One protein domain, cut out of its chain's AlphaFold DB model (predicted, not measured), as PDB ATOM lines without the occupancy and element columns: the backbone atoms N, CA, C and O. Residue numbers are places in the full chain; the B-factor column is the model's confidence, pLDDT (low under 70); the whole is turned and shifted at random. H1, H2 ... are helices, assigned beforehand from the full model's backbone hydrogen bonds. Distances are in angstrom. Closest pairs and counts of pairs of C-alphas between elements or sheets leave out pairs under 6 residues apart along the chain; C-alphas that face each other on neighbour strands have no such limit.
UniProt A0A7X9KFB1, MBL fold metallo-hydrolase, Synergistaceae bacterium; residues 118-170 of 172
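AT A GLANCE: This is residues 118 to 170 of the 172 residues of the protein "MBL fold metallo-hydrolase" of Synergistaceae bacterium (UniProt A0A7X9KFB1). Two long helices, H1 and then H2, are joined by a short loop at one end, and H2 folds back beside H1 with a gap between them, like a loose, narrow U. The printed part has 53 residues with two named helices and no named strand; its class is all helix. It is loose, with a radius of gyration of the C-alphas of 13.5 A, and a rod spanning 40 by 20 by 12 A.

IN THESE COORDINATES: H1, residues 118 to 141, begins at C-alpha 118 (-65.054, 30.972, -41.991) and is 35.4 A long from first to last C-alpha. H2, residues 148 to 168, is 30.6 A long and ends at C-alpha 168 (-59.778, 22.828, -55.870).

HOW THE PARTS SIT: H1 and H2 are apart, with no C-alpha of the one within 8 A of the other. The link between them, residues 142 to 147, is short. In H1 and H2 every O i to N i+4 pair is within hydrogen-bond range.

THE WHOLE: The C-alphas of Glu 118 and Pro 147, the two farthest apart, are 40.5 A apart. The printed part has no cut. Residues 118 to 123, 142 to 146 and 169 to 170 have pLDDT under 70.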
ATOM      1  N   GLU A 118     -66.006  30.819 -40.874       49.34
ATOM      2  CA  GLU A 118     -65.054  30.972 -41.991       49.34
ATOM      3  C   GLU A 118     -63.624  31.298 -41.524       49.34
ATOM      4  O   GLU A 118     -62.653  30.773 -42.069       49.34
ATOM      5  N   VAL A 119     -63.483  32.093 -40.459       49.06
ATOM      6  CA  VAL A 119     -62.185  32.452 -39.863       49.06
ATOM      7  C   VAL A 119     -61.617  31.292 -39.035       49.06
ATOM      8  O   VAL A 119     -60.398  31.126 -38.975       49.06
ATOM      9  N   GLN A 120     -62.474  30.461 -38.427       54.25
ATOM     10  CA  GLN A 120     -62.061  29.225 -37.747       54.25
ATOM     11  C   GLN A 120     -61.590  28.157 -38.743       54.25
ATOM     12  O   GLN A 120     -60.543  27.555 -38.518       54.25
ATOM     13  N   THR A 121     -62.299  27.963 -39.860       58.22
ATOM     14  CA  THR A 121     -61.938  26.963 -40.876       58.22
ATOM     15  C   THR A 121     -60.624  27.308 -41.579       58.22
ATOM     16  O   THR A 121     -59.784  26.428 -41.742       58.22
ATOM     17  N   GLY A 122     -60.392  28.580 -41.933       61.41
ATOM     18  CA  GLY A 122     -59.122  29.012 -42.535       61.41
ATOM     19  C   GLY A 122     -57.925  28.812 -41.600       61.41
ATOM     20  O   GLY A 122     -56.942  28.180 -41.978       61.41
ATOM     21  N   ARG A 123     -58.048  29.245 -40.334       61.19
ATOM     22  CA  ARG A 123     -57.003  29.029 -39.314       61.19
ATOM     23  C   ARG A 123     -56.755  27.548 -39.016       61.19
ATOM     24  O   ARG A 123     -55.624  27.181 -38.714       61.19
ATOM     25  N   ALA A 124     -57.788  26.709 -39.096       71.81
ATOM     26  CA  ALA A 124     -57.655  25.267 -38.917       71.81
ATOM     27  C   ALA A 124     -56.907  24.604 -40.086       71.81
ATOM     28  O   ALA A 124     -56.076  23.732 -39.851       71.81
ATOM     29  N   ILE A 125     -57.151  25.036 -41.329       78.12
ATOM     30  CA  ILE A 125     -56.418  24.537 -42.504       78.12
ATOM     31  C   ILE A 125     -54.933  24.899 -42.403       78.12
ATOM     32  O   ILE A 125     -54.090  24.027 -42.593       78.12
ATOM     33  N   ASP A 126     -54.611  26.149 -42.059       78.12
ATOM     34  CA  ASP A 126     -53.219  26.600 -41.928       78.12
ATOM     35  C   ASP A 126     -52.462  25.829 -40.836       78.12
ATOM     36  O   ASP A 126     -51.314  25.436 -41.044       78.12
ATOM     37  N   ALA A 127     -53.114  25.559 -39.699       73.88
ATOM     38  CA  ALA A 127     -52.539  24.754 -38.622       73.88
ATOM     39  C   ALA A 127     -52.233  23.320 -39.083       73.88
ATOM     40  O   ALA A 127     -51.103  22.856 -38.948       73.88
ATOM     41  N   VAL A 128     -53.202  22.654 -39.721       82.56
ATOM     42  CA  VAL A 128     -53.032  21.284 -40.230       82.56
ATOM     43  C   VAL A 128     -51.951  21.214 -41.313       82.56
ATOM     44  O   VAL A 128     -51.170  20.266 -41.351       82.56
ATOM     45  N   LEU A 129     -51.866  22.211 -42.200       85.19
ATOM     46  CA  LEU A 129     -50.796  22.280 -43.199       85.19
ATOM     47  C   LEU A 129     -49.420  22.478 -42.552       85.19
ATOM     48  O   LEU A 129     -48.451  21.875 -43.014       85.19
ATOM     49  N   GLY A 130     -49.335  23.276 -41.485       82.38
ATOM     50  CA  GLY A 130     -48.127  23.424 -40.673       82.38
ATOM     51  C   GLY A 130     -47.674  22.096 -40.064       82.38
ATOM     52  O   GLY A 130     -46.519  21.709 -40.237       82.38
ATOM     53  N   ASP A 131     -48.597  21.352 -39.452       82.69
ATOM     54  CA  ASP A 131     -48.318  20.038 -38.861       82.69
ATOM     55  C   ASP A 131     -47.815  19.036 -39.912       82.69
ATOM     56  O   ASP A 131     -46.850  18.309 -39.679       82.69
ATOM     57  N   ILE A 132     -48.412  19.034 -41.111       88.88
ATOM     58  CA  ILE A 132     -47.980  18.178 -42.227       88.88
ATOM     59  C   ILE A 132     -46.541  18.495 -42.654       88.88
ATOM     60  O   ILE A 132     -45.781  17.575 -42.960       88.88
ATOM     61  N   VAL A 133     -46.156  19.774 -42.698       88.88
ATOM     62  CA  VAL A 133     -44.787  20.180 -43.057       88.88
ATOM     63  C   VAL A 133     -43.789  19.702 -42.005       88.88
ATOM     64  O   VAL A 133     -42.748  19.159 -42.378       88.88
ATOM     65  N   THR A 134     -44.118  19.850 -40.722       85.44
ATOM     66  CA  THR A 134     -43.284  19.370 -39.611       85.44
ATOM     67  C   THR A 134     -43.104  17.855 -39.671       85.44
ATOM     68  O   THR A 134     -41.972  17.380 -39.730       85.44
ATOM     69  N   LEU A 135     -44.197  17.096 -39.800       84.81
ATOM     70  CA  LEU A 135     -44.152  15.633 -39.916       84.81
ATOM     71  C   LEU A 135     -43.347  15.168 -41.136       84.81
ATOM     72  O   LEU A 135     -42.607  14.189 -41.069       84.81
ATOM     73  N   ALA A 136     -43.465  15.862 -42.270       86.69
ATOM     74  CA  ALA A 136     -42.694  15.538 -43.466       86.69
ATOM     75  C   ALA A 136     -41.189  15.816 -43.298       86.69
ATOM     76  O   ALA A 136     -40.376  15.118 -43.909       86.69
ATOM     77  N   ALA A 137     -40.817  16.825 -42.504       83.88
ATOM     78  CA  ALA A 137     -39.427  17.106 -42.164       83.88
ATOM     79  C   ALA A 137     -38.862  16.033 -41.221       83.88
ATOM     80  O   ALA A 137     -37.808  15.473 -41.515       83.88
ATOM     81  N   GLU A 138     -39.608  15.672 -40.177       82.12
ATOM     82  CA  GLU A 138     -39.245  14.604 -39.238       82.12
ATOM     83  C   GLU A 138     -39.063  13.260 -39.960       82.12
ATOM     84  O   GLU A 138     -38.026  12.624 -39.818       82.12
ATOM     85  N   LEU A 139     -39.991  12.870 -40.844       81.12
ATOM     86  CA  LEU A 139     -39.891  11.637 -41.646       81.12
ATOM     87  C   LEU A 139     -38.706  11.611 -42.625       81.12
ATOM     88  O   LEU A 139     -38.335  10.548 -43.123       81.12
ATOM     89  N   LYS A 140     -38.156  12.778 -42.974       78.56
ATOM     90  CA  LYS A 140     -36.975  12.887 -43.836       78.56
ATOM     91  C   LYS A 140     -35.680  12.735 -43.034       78.56
ATOM     92  O   LYS A 140     -34.690  12.265 -43.596       78.56
ATOM     93  N   GLU A 141     -35.682  13.156 -41.773       75.62
ATOM     94  CA  GLU A 141     -34.541  13.062 -40.857       75.62
ATOM     95  C   GLU A 141     -34.473  11.681 -40.192       75.62
ATOM     96  O   GLU A 141     -33.414  11.049 -40.188       75.62
ATOM     97  N   ASP A 142     -35.618  11.159 -39.756       66.81
ATOM     98  CA  ASP A 142     -35.776   9.797 -39.269       66.81
ATOM     99  C   ASP A 142     -36.041   8.863 -40.453       66.81
ATOM    100  O   ASP A 142     -37.177   8.634 -40.876       66.81
ATOM    101  N   GLY A 143     -34.965   8.299 -41.010       62.09
ATOM    102  CA  GLY A 143     -35.030   7.191 -41.966       62.09
ATOM    103  C   GLY A 143     -35.746   5.988 -41.342       62.09
ATOM    104  O   GLY A 143     -35.121   5.141 -40.709       62.09
ATOM    105  N   SER A 144     -37.070   5.969 -41.473       60.31
ATOM    106  CA  SER A 144     -37.967   5.131 -40.679       60.31
ATOM    107  C   SER A 144     -37.827   3.626 -40.943       60.31
ATOM    108  O   SER A 144     -37.521   3.169 -42.042       60.31
ATOM    109  N   SER A 145     -38.122   2.846 -39.902       62.97
ATOM    110  CA  SER A 145     -38.193   1.378 -39.826       62.97
ATOM    111  C   SER A 145     -39.324   0.735 -40.653       62.97
ATOM    112  O   SER A 145     -39.600  -0.457 -40.504       62.97
ATOM    113  N   VAL A 146     -39.988   1.512 -41.509       67.19
ATOM    114  CA  VAL A 146     -41.092   1.080 -42.373       67.19
ATOM    115  C   VAL A 146     -40.514   0.491 -43.668       67.19
ATOM    116  O   VAL A 146     -39.577   1.066 -44.231       67.19
ATOM    117  N   PRO A 147     -41.049  -0.630 -44.192       77.94
ATOM    118  CA  PRO A 147     -40.646  -1.144 -45.497       77.94
ATOM    119  C   PRO A 147     -40.723  -0.050 -46.575       77.94
ATOM    120  O   PRO A 147     -41.743   0.626 -46.710       77.94
ATOM    121  N   GLN A 148     -39.654   0.121 -47.364       77.19
ATOM    122  CA  GLN A 148     -39.528   1.233 -48.325       77.19
ATOM    123  C   GLN A 148     -40.703   1.336 -49.311       77.19
ATOM    124  O   GLN A 148     -41.081   2.435 -49.717       77.19
ATOM    125  N   GLU A 149     -41.298   0.203 -49.681       80.38
ATOM    126  CA  GLU A 149     -42.452   0.136 -50.580       80.38
ATOM    127  C   GLU A 149     -43.732   0.699 -49.939       80.38
ATOM    128  O   GLU A 149     -44.482   1.444 -50.571       80.38
ATOM    129  N   GLU A 150     -43.960   0.404 -48.660       79.44
ATOM    130  CA  GLU A 150     -45.103   0.913 -47.901       79.44
ATOM    131  C   GLU A 150     -44.963   2.419 -47.647       79.44
ATOM    132  O   GLU A 150     -45.895   3.186 -47.905       79.44
ATOM    133  N   ALA A 151     -43.760   2.863 -47.270       80.50
ATOM    134  CA  ALA A 151     -43.441   4.280 -47.112       80.50
ATOM    135  C   ALA A 151     -43.666   5.072 -48.416       80.50
ATOM    136  O   ALA A 151     -44.257   6.157 -48.399       80.50
ATOM    137  N   LEU A 152     -43.262   4.513 -49.564       82.38
ATOM    138  CA  LEU A 152     -43.466   5.134 -50.873       82.38
ATOM    139  C   LEU A 152     -44.955   5.268 -51.223       82.38
ATOM    140  O   LEU A 152     -45.394   6.337 -51.655       82.38
ATOM    141  N   ASN A 153     -45.745   4.212 -51.022       85.88
ATOM    142  CA  ASN A 153     -47.174   4.215 -51.344       85.88
ATOM    143  C   ASN A 153     -47.964   5.219 -50.487       85.88
ATOM    144  O   ASN A 153     -48.826   5.945 -51.002       85.88
ATOM    145  N   LEU A 154     -47.634   5.320 -49.199       85.75
ATOM    146  CA  LEU A 154     -48.236   6.298 -48.291       85.75
ATOM    147  C   LEU A 154     -47.854   7.734 -48.677       85.75
ATOM    148  O   LEU A 154     -48.731   8.594 -48.796       85.75
ATOM    149  N   ALA A 155     -46.578   7.982 -48.988       85.94
ATOM    150  CA  ALA A 155     -46.110   9.292 -49.440       85.94
ATOM    151  C   ALA A 155     -46.768   9.729 -50.767       85.94
ATOM    152  O   ALA A 155     -47.160  10.890 -50.930       85.94
ATOM    153  N   LEU A 156     -46.948   8.806 -51.718       86.25
ATOM    154  CA  LEU A 156     -47.646   9.068 -52.983       86.25
ATOM    155  C   LEU A 156     -49.130   9.401 -52.777       86.25
ATOM    156  O   LEU A 156     -49.659  10.292 -53.458       86.25
ATOM    157  N   SER A 157     -49.783   8.723 -51.834       88.94
ATOM    158  CA  SER A 157     -51.182   8.966 -51.470       88.94
ATOM    159  C   SER A 157     -51.350  10.351 -50.845       88.94
ATOM    160  O   SER A 157     -52.138  11.157 -51.348       88.94
ATOM    161  N   ALA A 158     -50.527  10.688 -49.847       89.75
ATOM    162  CA  ALA A 158     -50.506  12.010 -49.219       89.75
ATOM    163  C   ALA A 158     -50.261  13.131 -50.245       89.75
ATOM    164  O   ALA A 158     -51.006  14.111 -50.304       89.75
ATOM    165  N   ARG A 159     -49.287  12.951 -51.149       90.19
ATOM    166  CA  ARG A 159     -49.010  13.904 -52.238       90.19
ATOM    167  C   ARG A 159     -50.223  14.129 -53.139       90.19
ATOM    168  O   ARG A 159     -50.470  15.254 -53.570       90.19
ATOM    169  N   THR A 160     -50.953  13.069 -53.473       90.06
ATOM    170  CA  THR A 160     -52.130  13.151 -54.351       90.06
ATOM    171  C   THR A 160     -53.270  13.917 -53.682       90.06
ATOM    172  O   THR A 160     -53.889  14.772 -54.323       90.06
ATOM    173  N   LEU A 161     -53.500  13.680 -52.389       87.94
ATOM    174  CA  LEU A 161     -54.495  14.410 -51.601       87.94
ATOM    175  C   LEU A 161     -54.160  15.907 -51.520       87.94
ATOM    176  O   LEU A 161     -55.009  16.737 -51.846       87.94
ATOM    177  N   LEU A 162     -52.905  16.258 -51.223       89.38
ATOM    178  CA  LEU A 162     -52.450  17.654 -51.182       89.38
ATOM    179  C   LEU A 162     -52.543  18.346 -52.551       89.38
ATOM    180  O   LEU A 162     -52.978  19.493 -52.645       89.38
ATOM    181  N   LYS A 163     -52.198  17.647 -53.643       85.25
ATOM    182  CA  LYS A 163     -52.390  18.170 -55.009       85.25
ATOM    183  C   LYS A 163     -53.863  18.421 -55.332       85.25
ATOM    184  O   LYS A 163     -54.174  19.405 -56.001       85.25
ATOM    185  N   THR A 164     -54.755  17.546 -54.875       85.56
ATOM    186  CA  THR A 164     -56.203  17.687 -55.083       85.56
ATOM    187  C   THR A 164     -56.747  18.897 -54.332       85.56
ATOM    188  O   THR A 164     -57.505  19.672 -54.913       85.56
ATOM    189  N   LEU A 165     -56.302  19.099 -53.087       83.00
ATOM    190  CA  LEU A 165     -56.635  20.276 -52.285       83.00
ATOM    191  C   LEU A 165     -56.184  21.571 -52.980       83.00
ATOM    192  O   LEU A 165     -56.998  22.464 -53.195       83.00
ATOM    193  N   LYS A 166     -54.922  21.634 -53.432       83.81
ATOM    194  CA  LYS A 166     -54.373  22.796 -54.153       83.81
ATOM    195  C   LYS A 166     -55.139  23.122 -55.437       83.81
ATOM    196  O   LYS A 166     -55.294  24.291 -55.764       83.81
ATOM    197  N   ARG A 167     -55.575  22.104 -56.188       81.38
ATOM    198  CA  ARG A 167     -56.309  22.307 -57.445       81.38
ATOM    199  C   ARG A 167     -57.707  22.870 -57.198       81.38
ATOM    200  O   ARG A 167     -58.100  23.787 -57.897       81.38
ATOM    201  N   ARG A 168     -58.425  22.351 -56.198       73.44
ATOM    202  CA  ARG A 168     -59.778  22.828 -55.870       73.44
ATOM    203  C   ARG A 168     -59.789  24.252 -55.315       73.44
ATOM    204  O   ARG A 168     -60.700  24.987 -55.640       73.44
ATOM    205  N   GLY A 169     -58.763  24.650 -54.563       61.16
ATOM    206  CA  GLY A 169     -58.630  26.032 -54.086       61.16
ATOM    207  C   GLY A 169     -58.179  27.052 -55.141       61.16
ATOM    208  O   GLY A 169     -58.028  28.215 -54.802       61.16
ATOM    209  N   ALA A 170     -57.902  26.634 -56.383       55.00
ATOM    210  CA  ALA A 170     -57.578  27.529 -57.500       55.00
ATOM    211  C   ALA A 170     -58.748  27.705 -58.490       55.00
ATOM    212  O   ALA A 170     -58.631  28.508 -59.415       55.00
TER     213      ALA A 170